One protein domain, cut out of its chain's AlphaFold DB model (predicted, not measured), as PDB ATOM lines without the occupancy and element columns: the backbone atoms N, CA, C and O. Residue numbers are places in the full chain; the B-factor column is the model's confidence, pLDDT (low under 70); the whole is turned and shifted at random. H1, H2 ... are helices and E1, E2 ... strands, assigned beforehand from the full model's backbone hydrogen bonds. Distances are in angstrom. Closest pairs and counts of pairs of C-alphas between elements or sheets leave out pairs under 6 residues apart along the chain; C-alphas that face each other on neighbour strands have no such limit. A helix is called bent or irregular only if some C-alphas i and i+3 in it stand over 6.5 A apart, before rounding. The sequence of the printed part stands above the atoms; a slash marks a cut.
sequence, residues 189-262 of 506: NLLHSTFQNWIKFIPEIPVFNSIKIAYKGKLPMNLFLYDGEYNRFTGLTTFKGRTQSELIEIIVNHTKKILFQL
ATOM      1  N   ASN A 189     182.141 183.966 232.369       91.75
ATOM      2  CA  ASN A 189     181.299 184.351 233.504       91.75
ATOM      3  C   ASN A 189     180.484 183.151 234.002       91.75
ATOM      4  O   ASN A 189     180.362 182.955 235.215       91.75
ATOM      5  N   LEU A 190     179.990 182.304 233.093       92.56
ATOM      6  CA  LEU A 190     179.337 181.046 233.453       92.56
ATOM      7  C   LEU A 190     180.307 180.113 234.188       92.56
ATOM      8  O   LEU A 190     179.976 179.634 235.271       92.56
ATOM      9  N   LEU A 191     181.527 179.921 233.671       93.38
ATOM     10  CA  LEU A 191     182.563 179.134 234.354       93.38
ATOM     11  C   LEU A 191     182.888 179.698 235.744       93.38
ATOM     12  O   LEU A 191     182.938 178.953 236.726       93.38
ATOM     13  N   HIS A 192     183.050 181.020 235.845       91.81
ATOM     14  CA  HIS A 192     183.309 181.688 237.113       91.81
ATOM     15  C   HIS A 192     182.181 181.460 238.122       91.81
ATOM     16  O   HIS A 192     182.449 181.041 239.247       91.81
ATOM     17  N   SER A 193     180.927 181.680 237.722       91.75
ATOM     18  CA  SER A 193     179.771 181.477 238.601       91.75
ATOM     19  C   SER A 193     179.621 180.014 239.033       91.75
ATOM     20  O   SER A 193     179.389 179.752 240.213       91.75
ATOM     21  N   THR A 194     179.846 179.048 238.135       91.88
ATOM     22  CA  THR A 194     179.878 177.615 238.470       91.88
ATOM     23  C   THR A 194     180.956 177.301 239.504       91.88
ATOM     24  O   THR A 194     180.676 176.612 240.487       91.88
ATOM     25  N   PHE A 195     182.161 177.848 239.342       91.69
ATOM     26  CA  PHE A 195     183.244 177.664 240.306       91.69
ATOM     27  C   PHE A 195     182.935 178.300 241.671       91.69
ATOM     28  O   PHE A 195     183.134 177.665 242.705       91.69
ATOM     29  N   GLN A 196     182.400 179.526 241.701       88.75
ATOM     30  CA  GLN A 196     182.021 180.185 242.957       88.75
ATOM     31  C   GLN A 196     180.882 179.445 243.673       88.75
ATOM     32  O   GLN A 196     180.921 179.294 244.895       88.75
ATOM     33  N   ASN A 197     179.907 178.919 242.925       90.31
ATOM     34  CA  ASN A 197     178.851 178.076 243.483       90.31
ATOM     35  C   ASN A 197     179.426 176.813 244.131       90.31
ATOM     36  O   ASN A 197     179.031 176.474 245.243       90.31
ATOM     37  N   TRP A 198     180.399 176.153 243.498       91.25
ATOM     38  CA  TRP A 198     181.092 175.020 244.114       91.25
ATOM     39  C   TRP A 198     181.765 175.399 245.442       91.25
ATOM     40  O   TRP A 198     181.514 174.741 246.449       91.25
ATOM     41  N   ILE A 199     182.534 176.498 245.485       88.00
ATOM     42  CA  ILE A 199     183.171 176.985 246.725       88.00
ATOM     43  C   ILE A 199     182.138 177.278 247.822       88.00
ATOM     44  O   ILE A 199     182.380 176.970 248.991       88.00
ATOM     45  N   LYS A 200     180.976 177.838 247.461       87.31
ATOM     46  CA  LYS A 200     179.870 178.102 248.396       87.31
ATOM     47  C   LYS A 200     179.335 176.818 249.040       87.31
ATOM     48  O   LYS A 200     179.008 176.841 250.222       87.31
ATOM     49  N   PHE A 201     179.263 175.716 248.293       85.94
ATOM     50  CA  PHE A 201     178.769 174.430 248.799       85.94
ATOM     51  C   PHE A 201     179.799 173.636 249.611       85.94
ATOM     52  O   PHE A 201     179.431 172.646 250.243       85.94
ATOM     53  N   ILE A 202     181.070 174.053 249.637       84.56
ATOM     54  CA  ILE A 202     182.062 173.443 250.528       84.56
ATOM     55  C   ILE A 202     181.626 173.677 251.994       84.56
ATOM     56  O   ILE A 202     181.341 174.824 252.356       84.56
ATOM     57  N   PRO A 203     181.587 172.641 252.857       83.31
ATOM     58  CA  PRO A 203     181.155 172.784 254.249       83.31
ATOM     59  C   PRO A 203     182.010 173.757 255.076       83.31
ATOM     60  O   PRO A 203     183.211 173.903 254.850       83.31
ATOM     61  N   GLU A 204     181.397 174.405 256.068       80.38
ATOM     62  CA  GLU A 204     182.065 175.310 257.018       80.38
ATOM     63  C   GLU A 204     182.564 174.558 258.252       80.38
ATOM     64  O   GLU A 204     182.043 174.702 259.353       80.38
ATOM     65  N   ILE A 205     183.580 173.719 258.054       78.00
ATOM     66  CA  ILE A 205     184.262 173.013 259.143       78.00
ATOM     67  C   ILE A 205     185.782 173.170 259.002       78.00
ATOM     68  O   ILE A 205     186.267 173.313 257.875       78.00
ATOM     69  N   PRO A 206     186.557 173.106 260.108       77.38
ATOM     70  CA  PRO A 206     187.980 173.458 260.120       77.38
ATOM     71  C   PRO A 206     188.819 172.793 259.027       77.38
ATOM     72  O   PRO A 206     189.697 173.425 258.443       77.38
ATOM     73  N   VAL A 207     188.499 171.542 258.698       72.12
ATOM     74  CA  VAL A 207     189.218 170.750 257.696       72.12
ATOM     75  C   VAL A 207     189.127 171.326 256.269       72.12
ATOM     76  O   VAL A 207     190.033 171.124 255.467       72.12
ATOM     77  N   PHE A 208     188.080 172.096 255.951       80.06
ATOM     78  CA  PHE A 208     187.898 172.734 254.640       80.06
ATOM     79  C   PHE A 208     188.320 174.210 254.605       80.06
ATOM     80  O   PHE A 208     188.290 174.832 253.538       80.06
ATOM     81  N   ASN A 209     188.736 174.789 255.737       80.00
ATOM     82  CA  ASN A 209     189.075 176.213 255.811       80.00
ATOM     83  C   ASN A 209     190.241 176.577 254.884       80.00
ATOM     84  O   ASN A 209     190.173 177.594 254.195       80.00
ATOM     85  N   SER A 210     191.274 175.732 254.811       77.75
ATOM     86  CA  SER A 210     192.436 175.944 253.933       77.75
ATOM     87  C   SER A 210     192.035 176.040 252.458       77.75
ATOM     88  O   SER A 210     192.523 176.911 251.743       77.75
ATOM     89  N   ILE A 211     191.092 175.206 252.016       77.50
ATOM     90  CA  ILE A 211     190.589 175.182 250.638       77.50
ATOM     91  C   ILE A 211     189.764 176.432 250.351       77.50
ATOM     92  O   ILE A 211     189.994 177.105 249.345       77.50
ATOM     93  N   LYS A 212     188.841 176.802 251.249       80.00
ATOM     94  CA  LYS A 212     188.076 178.045 251.086       80.00
ATOM     95  C   LYS A 212     189.007 179.253 251.016       80.00
ATOM     96  O   LYS A 212     188.845 180.069 250.117       80.00
ATOM     97  N   ILE A 213     190.015 179.344 251.885       82.12
ATOM     98  CA  ILE A 213     191.024 180.416 251.846       82.12
ATOM     99  C   ILE A 213     191.810 180.385 250.528       82.12
ATOM    100  O   ILE A 213     192.013 181.428 249.908       82.12
ATOM    101  N   ALA A 214     192.215 179.199 250.066       81.25
ATOM    102  CA  ALA A 214     193.007 179.048 248.851       81.25
ATOM    103  C   ALA A 214     192.279 179.538 247.592       81.25
ATOM    104  O   ALA A 214     192.956 180.006 246.676       81.25
ATOM    105  N   TYR A 215     190.944 179.470 247.552       80.06
ATOM    106  CA  TYR A 215     190.145 179.758 246.355       80.06
ATOM    107  C   TYR A 215     189.180 180.950 246.475       80.06
ATOM    108  O   TYR A 215     188.640 181.393 245.456       80.06
ATOM    109  N   LYS A 216     188.965 181.513 247.672       78.62
ATOM    110  CA  LYS A 216     188.064 182.660 247.881       78.62
ATOM    111  C   LYS A 216     188.506 183.858 247.042       78.62
ATOM    112  O   LYS A 216     189.632 184.331 247.162       78.62
ATOM    113  N   GLY A 217     187.603 184.347 246.193       71.69
ATOM    114  CA  GLY A 217     187.842 185.512 245.336       71.69
ATOM    115  C   GLY A 217     188.872 185.301 244.218       71.69
ATOM    116  O   GLY A 217     189.179 186.259 243.512       71.69
ATOM    117  N   LYS A 218     189.398 184.082 244.026       80.94
ATOM    118  CA  LYS A 218     190.365 183.790 242.959       80.94
ATOM    119  C   LYS A 218     189.680 183.398 241.650       80.94
ATOM    120  O   LYS A 218     188.582 182.840 241.637       80.94
ATOM    121  N   LEU A 219     190.382 183.665 240.551       85.44
ATOM    122  CA  LEU A 219     190.032 183.243 239.197       85.44
ATOM    123  C   LEU A 219     190.966 182.100 238.775       85.44
ATOM    124  O   LEU A 219     192.107 182.359 238.393       85.44
ATOM    125  N   PRO A 220     190.532 180.833 238.873       87.00
ATOM    126  CA  PRO A 220     191.377 179.691 238.546       87.00
ATOM    127  C   PRO A 220     191.429 179.482 237.025       87.00
ATOM    128  O   PRO A 220     190.793 178.580 236.483       87.00
ATOM    129  N   MET A 221     192.184 180.328 236.318       90.56
ATOM    130  CA  MET A 221     192.262 180.282 234.849       90.56
ATOM    131  C   MET A 221     192.750 178.929 234.321       90.56
ATOM    132  O   MET A 221     192.284 178.481 233.282       90.56
ATOM    133  N   ASN A 222     193.592 178.227 235.079       89.88
ATOM    134  CA  ASN A 222     194.032 176.863 234.778       89.88
ATOM    135  C   ASN A 222     192.898 175.815 234.810       89.88
ATOM    136  O   ASN A 222     193.045 174.741 234.238       89.88
ATOM    137  N   LEU A 223     191.778 176.101 235.484       91.00
ATOM    138  CA  LEU A 223     190.573 175.263 235.451       91.00
ATOM    139  C   LEU A 223     189.600 175.694 234.350       91.00
ATOM    140  O   LEU A 223     188.745 174.905 233.959       91.00
ATOM    141  N   PHE A 224     189.690 176.939 233.880       92.81
ATOM    142  CA  PHE A 224     188.792 177.493 232.861       92.81
ATOM    143  C   PHE A 224     189.331 177.316 231.447       92.81
ATOM    144  O   PHE A 224     188.554 177.273 230.495       92.81
ATOM    145  N   LEU A 225     190.648 177.209 231.310       93.69
ATOM    146  CA  LEU A 225     191.348 177.112 230.040       93.69
ATOM    147  C   LEU A 225     192.070 175.762 229.927       93.69
ATOM    148  O   LEU A 225     192.361 175.091 230.921       93.69
ATOM    149  N   TYR A 226     192.314 175.342 228.693       93.31
ATOM    150  CA  TYR A 226     193.323 174.335 228.384       93.31
ATOM    151  C   TYR A 226     194.721 174.948 228.475       93.31
ATOM    152  O   TYR A 226     194.866 176.166 228.605       93.31
ATOM    153  N   ASP A 227     195.739 174.096 228.383       93.00
ATOM    154  CA  ASP A 227     197.116 174.555 228.246       93.00
ATOM    155  C   ASP A 227     197.273 175.423 226.992       93.00
ATOM    156  O   ASP A 227     196.554 175.269 226.000       93.00
ATOM    157  N   GLY A 228     198.183 176.389 227.080       92.94
ATOM    158  CA  GLY A 228     198.413 177.345 226.009       92.94
ATOM    159  C   GLY A 228     199.186 176.727 224.848       92.94
ATOM    160  O   GLY A 228     200.190 176.047 225.054       92.94
ATOM    161  N   GLU A 229     198.764 177.029 223.625       91.56
ATOM    162  CA  GLU A 229     199.491 176.687 222.406       91.56
ATOM    163  C   GLU A 229     200.280 177.905 221.926       91.56
ATOM    164  O   GLU A 229     199.701 178.911 221.501       91.56
ATOM    165  N   TYR A 230     201.608 177.815 222.013       94.81
ATOM    166  CA  TYR A 230     202.521 178.839 221.513       94.81
ATOM    167  C   TYR A 230     202.734 178.685 220.004       94.81
ATOM    168  O   TYR A 230     202.961 177.574 219.518       94.81
ATOM    169  N   ASN A 231     202.685 179.804 219.283       94.19
ATOM    170  CA  ASN A 231     203.082 179.894 217.884       94.19
ATOM    171  C   ASN A 231     204.368 180.724 217.783       94.19
ATOM    172  O   ASN A 231     204.411 181.902 218.148       94.19
ATOM    173  N   ARG A 232     205.426 180.101 217.258       93.88
ATOM    174  CA  ARG A 232     206.770 180.695 217.208       93.88
ATOM    175  C   ARG A 232     206.913 181.880 216.252       93.88
ATOM    176  O   ARG A 232     207.826 182.679 216.432       93.88
ATOM    177  N   PHE A 233     206.066 181.971 215.227       94.19
ATOM    178  CA  PHE A 233     206.157 183.017 214.207       94.19
ATOM    179  C   PHE A 233     205.349 184.247 214.605       94.19
ATOM    180  O   PHE A 233     205.812 185.368 214.409       94.19
ATOM    181  N   THR A 234     204.172 184.061 215.208       90.38
ATOM    182  CA  THR A 234     203.389 185.181 215.757       90.38
ATOM    183  C   THR A 234     203.920 185.655 217.110       90.38
ATOM    184  O   THR A 234     203.724 186.810 217.480       90.38
ATOM    185  N   GLY A 235     204.599 184.779 217.859       91.12
ATOM    186  CA  GLY A 235     205.043 185.046 219.228       91.12
ATOM    187  C   GLY A 235     203.904 185.026 220.252       91.12
ATOM    188  O   GLY A 235     204.098 185.468 221.384       91.12
ATOM    189  N   LEU A 236     202.723 184.533 219.868       90.06
ATOM    190  CA  LEU A 236     201.523 184.519 220.699       90.06
ATOM    191  C   LEU A 236     201.262 183.127 221.279       90.06
ATOM    192  O   LEU A 236     201.450 182.111 220.609       90.06
ATOM    193  N   THR A 237     200.751 183.098 222.510       93.38
ATOM    194  CA  THR A 237     200.181 181.895 223.123       93.38
ATOM    195  C   THR A 237     198.666 181.998 223.104       93.38
ATOM    196  O   THR A 237     198.091 182.937 223.655       93.38
ATOM    197  N   THR A 238     198.015 181.020 222.485       89.38
ATOM    198  CA  THR A 238     196.556 180.942 222.432       89.38
ATOM    199  C   THR A 238     196.042 179.950 223.462       89.38
ATOM    200  O   THR A 238     196.633 178.897 223.676       89.38
ATOM    201  N   PHE A 239     194.934 180.289 224.116       91.19
ATOM    202  CA  PHE A 239     194.297 179.420 225.096       91.19
ATOM    203  C   PHE A 239     192.898 179.064 224.623       91.19
ATOM    204  O   PHE A 239     192.100 179.937 224.273       91.19
ATOM    205  N   LYS A 240     192.578 177.774 224.658       89.75
ATOM    206  CA  LYS A 240     191.217 177.306 224.422       89.75
ATOM    207  C   LYS A 240     190.433 177.352 225.730       89.75
ATOM    208  O   LYS A 240     190.901 176.860 226.753       89.75
ATOM    209  N   GLY A 241     189.231 177.916 225.695       90.75
ATOM    210  CA  GLY A 241     188.302 177.860 226.819       90.75
ATOM    211  C   GLY A 241     187.658 176.481 226.974       90.75
ATOM    212  O   GLY A 241     187.406 175.784 225.989       90.75
ATOM    213  N   ARG A 242     187.381 176.090 228.217       92.12
ATOM    214  CA  ARG A 242     186.579 174.908 228.549       92.12
ATOM    215  C   ARG A 242     185.094 175.245 228.536       92.12
ATOM    216  O   ARG A 242     184.683 176.401 228.608       92.12
ATOM    217  N   THR A 243     184.269 174.225 228.425       92.25
ATOM    218  CA  THR A 243     182.820 174.313 228.586       92.25
ATOM    219  C   THR A 243     182.438 174.177 230.058       92.25
ATOM    220  O   THR A 243     183.212 173.686 230.883       92.25
ATOM    221  N   GLN A 244     181.210 174.573 230.400       92.25
ATOM    222  CA  GLN A 244     180.691 174.400 231.758       92.25
ATOM    223  C   GLN A 244     180.695 172.925 232.190       92.25
ATOM    224  O   GLN A 244     181.056 172.619 233.323       92.25
ATOM    225  N   SER A 245     180.331 172.008 231.288       90.19
ATOM    226  CA  SER A 245     180.315 170.568 231.569       90.19
ATOM    227  C   SER A 245     181.709 170.032 231.908       90.19
ATOM    228  O   SER A 245     181.855 169.307 232.887       90.19
ATOM    229  N   GLU A 246     182.732 170.439 231.152       93.19
ATOM    230  CA  GLU A 246     184.126 170.055 231.420       93.19
ATOM    231  C   GLU A 246     184.609 170.599 232.771       93.19
ATOM    232  O   GLU A 246     185.256 169.881 233.532       93.19
ATOM    233  N   LEU A 247     184.254 171.843 233.116       93.88
ATOM    234  CA  LEU A 247     184.581 172.404 234.429       93.88
ATOM    235  C   LEU A 247     183.910 171.623 235.569       93.88
ATOM    236  O   LEU A 247     184.555 171.360 236.583       93.88
ATOM    237  N   ILE A 248     182.637 171.244 235.422       91.69
ATOM    238  CA  ILE A 248     181.919 170.458 236.439       91.69
ATOM    239  C   ILE A 248     182.629 169.125 236.685       91.69
ATOM    240  O   ILE A 248     182.841 168.754 237.837       91.69
ATOM    241  N   GLU A 249     183.046 168.429 235.629       92.88
ATOM    242  CA  GLU A 249     183.775 167.165 235.758       92.88
ATOM    243  C   GLU A 249     185.108 167.344 236.505       92.88
ATOM    244  O   GLU A 249     185.421 166.588 237.431       92.88
ATOM    245  N   ILE A 250     185.864 168.394 236.167       91.94
ATOM    246  CA  ILE A 250     187.113 168.742 236.855       91.94
ATOM    247  C   ILE A 250     186.854 169.019 238.341       91.94
ATOM    248  O   ILE A 250     187.568 168.495 239.198       91.94
ATOM    249  N   ILE A 251     185.821 169.802 238.655       90.75
ATOM    250  CA  ILE A 251     185.432 170.138 240.027       90.75
ATOM    251  C   ILE A 251     185.030 168.883 240.812       90.75
ATOM    252  O   ILE A 251     185.443 168.731 241.964       90.75
ATOM    253  N   VAL A 252     184.264 167.965 240.215       88.94
ATOM    254  CA  VAL A 252     183.880 166.693 240.852       88.94
ATOM    255  C   VAL A 252     185.123 165.877 241.195       88.94
ATOM    256  O   VAL A 252     185.289 165.452 242.339       88.94
ATOM    257  N   ASN A 253     186.040 165.715 240.242       88.31
ATOM    258  CA  ASN A 253     187.276 164.965 240.457       88.31
ATOM    259  C   ASN A 253     188.176 165.628 241.507       88.31
ATOM    260  O   ASN A 253     188.758 164.948 242.354       88.31
ATOM    261  N   HIS A 254     188.264 166.957 241.497       86.00
ATOM    262  CA  HIS A 254     189.013 167.705 242.500       86.00
ATOM    263  C   HIS A 254     188.390 167.571 243.897       86.00
ATOM    264  O   HIS A 254     189.103 167.320 244.866       86.00
ATOM    265  N   THR A 255     187.059 167.633 243.998       86.69
ATOM    266  CA  THR A 255     186.319 167.405 245.250       86.69
ATOM    267  C   THR A 255     186.599 166.011 245.800       86.69
ATOM    268  O   THR A 255     186.878 165.863 246.986       86.69
ATOM    269  N   LYS A 256     186.606 164.984 244.939       85.12
ATOM    270  CA  LYS A 256     186.939 163.620 245.358       85.12
ATOM    271  C   LYS A 256     188.358 163.514 245.923       85.12
ATOM    272  O   LYS A 256     188.548 162.900 246.968       85.12
ATOM    273  N   LYS A 257     189.339 164.151 245.270       83.25
ATOM    274  CA  LYS A 257     190.736 164.193 245.741       83.25
ATOM    275  C   LYS A 257     190.866 164.881 247.097       83.25
ATOM    276  O   LYS A 257     191.539 164.349 247.972       83.25
ATOM    277  N   ILE A 258     190.194 166.021 247.272       78.94
ATOM    278  CA  ILE A 258     190.118 166.712 248.562       78.94
ATOM    279  C   ILE A 258     189.597 165.744 249.626       78.94
ATOM    280  O   ILE A 258     190.274 165.518 250.618       78.94
ATOM    281  N   LEU A 259     188.428 165.135 249.401       78.69
ATOM    282  CA  LEU A 259     187.789 164.245 250.374       78.69
ATOM    283  C   LEU A 259     188.648 163.024 250.722       78.69
ATOM    284  O   LEU A 259     188.623 162.583 251.868       78.69
ATOM    285  N   PHE A 260     189.422 162.506 249.766       74.62
ATOM    286  CA  PHE A 260     190.350 161.400 249.999       74.62
ATOM    287  C   PHE A 260     191.503 161.783 250.941       74.62
ATOM    288  O   PHE A 260     191.912 160.983 251.776       74.62
ATOM    289  N   GLN A 261     192.014 163.014 250.836       70.94
ATOM    290  CA  GLN A 261     193.099 163.508 251.694       70.94
ATOM    291  C   GLN A 261     192.644 163.797 253.131       70.94
ATOM    292  O   GLN A 261     193.474 163.877 254.036       70.94
ATOM    293  N   LEU A 262     191.337 163.945 253.361       69.00
ATOM    294  CA  LEU A 262     190.782 164.184 254.688       69.00
ATOM    295  C   LEU A 262     190.613 162.860 255.439       69.00
ATOM    296  O   LEU A 262     189.546 162.247 255.416       69.00
TER     297      LEU A 262
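This is residues 189 to 262 of the 506 residues of an uncharacterized protein of Winogradskyella pacifica (UniProt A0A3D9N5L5). Two helices, H1 and H4, run side by side the same way, with their first residues closest, and a third, H2, folds back loosely near H1. From this helical body a small hairpin, E1 and E2, reaches out as a narrow arm at the end away from H2, with the short H3 between body and arm. The 74 printed residues hold four named helices and two antiparallel strands in the order H1, H2, H3, E1, E2, H4, and the class is mostly helix. The whole is loose, with a radius of gyration of the C-alphas of 14.9 A and spans of 51 by 22 by 21 A.

H1, residues 189 to 201, is close to but not clearly touching H2, residues 206 to 215; they run opposite ways at a shallow tilt of 15 degrees, and their closest C-alphas, of Ile 199 and Lys 212, are 6.6 A apart. H4, residues 244 to 261, touches H1 with residues 244 to 251 alone, the same way at a shallow tilt of 27 degrees; their closest C-alphas, of Leu 191 and Gln 244, are 5.7 A apart. H3, residues 221 to 224, only just touches H4, with 3 pairs of C-alphas within 8 A, the closest those of Leu 223 and Leu 247 at 6.7 A. H2 and H4 are apart. E1, residues 229 to 231, and E2, residues 236 to 238, form an antiparallel hairpin, with N 229 and O 238 within hydrogen-bond range at 2.8 A. Every O i to N i+4 pair is within range in H1 and H4, and 4 of 6 in H2; H3 is too short for such a pair.

H1 begins at C-alpha 189, (181.299, 184.351, 233.504), and is 18.4 A long. H2 is 15.3 A long and irregular, C-alphas 207 and 210 being 7.2 A apart. H4, 25.9 A long, ends at C-alpha 261, (193.099, 163.508, 251.694).

The C-alphas of Ile 205 and Phe 233, the two farthest apart, are 51.0 A apart. The printed part has no cut, and its five links are tight. Mean pLDDT of the printed part is 87.0; residue 262 is under 70.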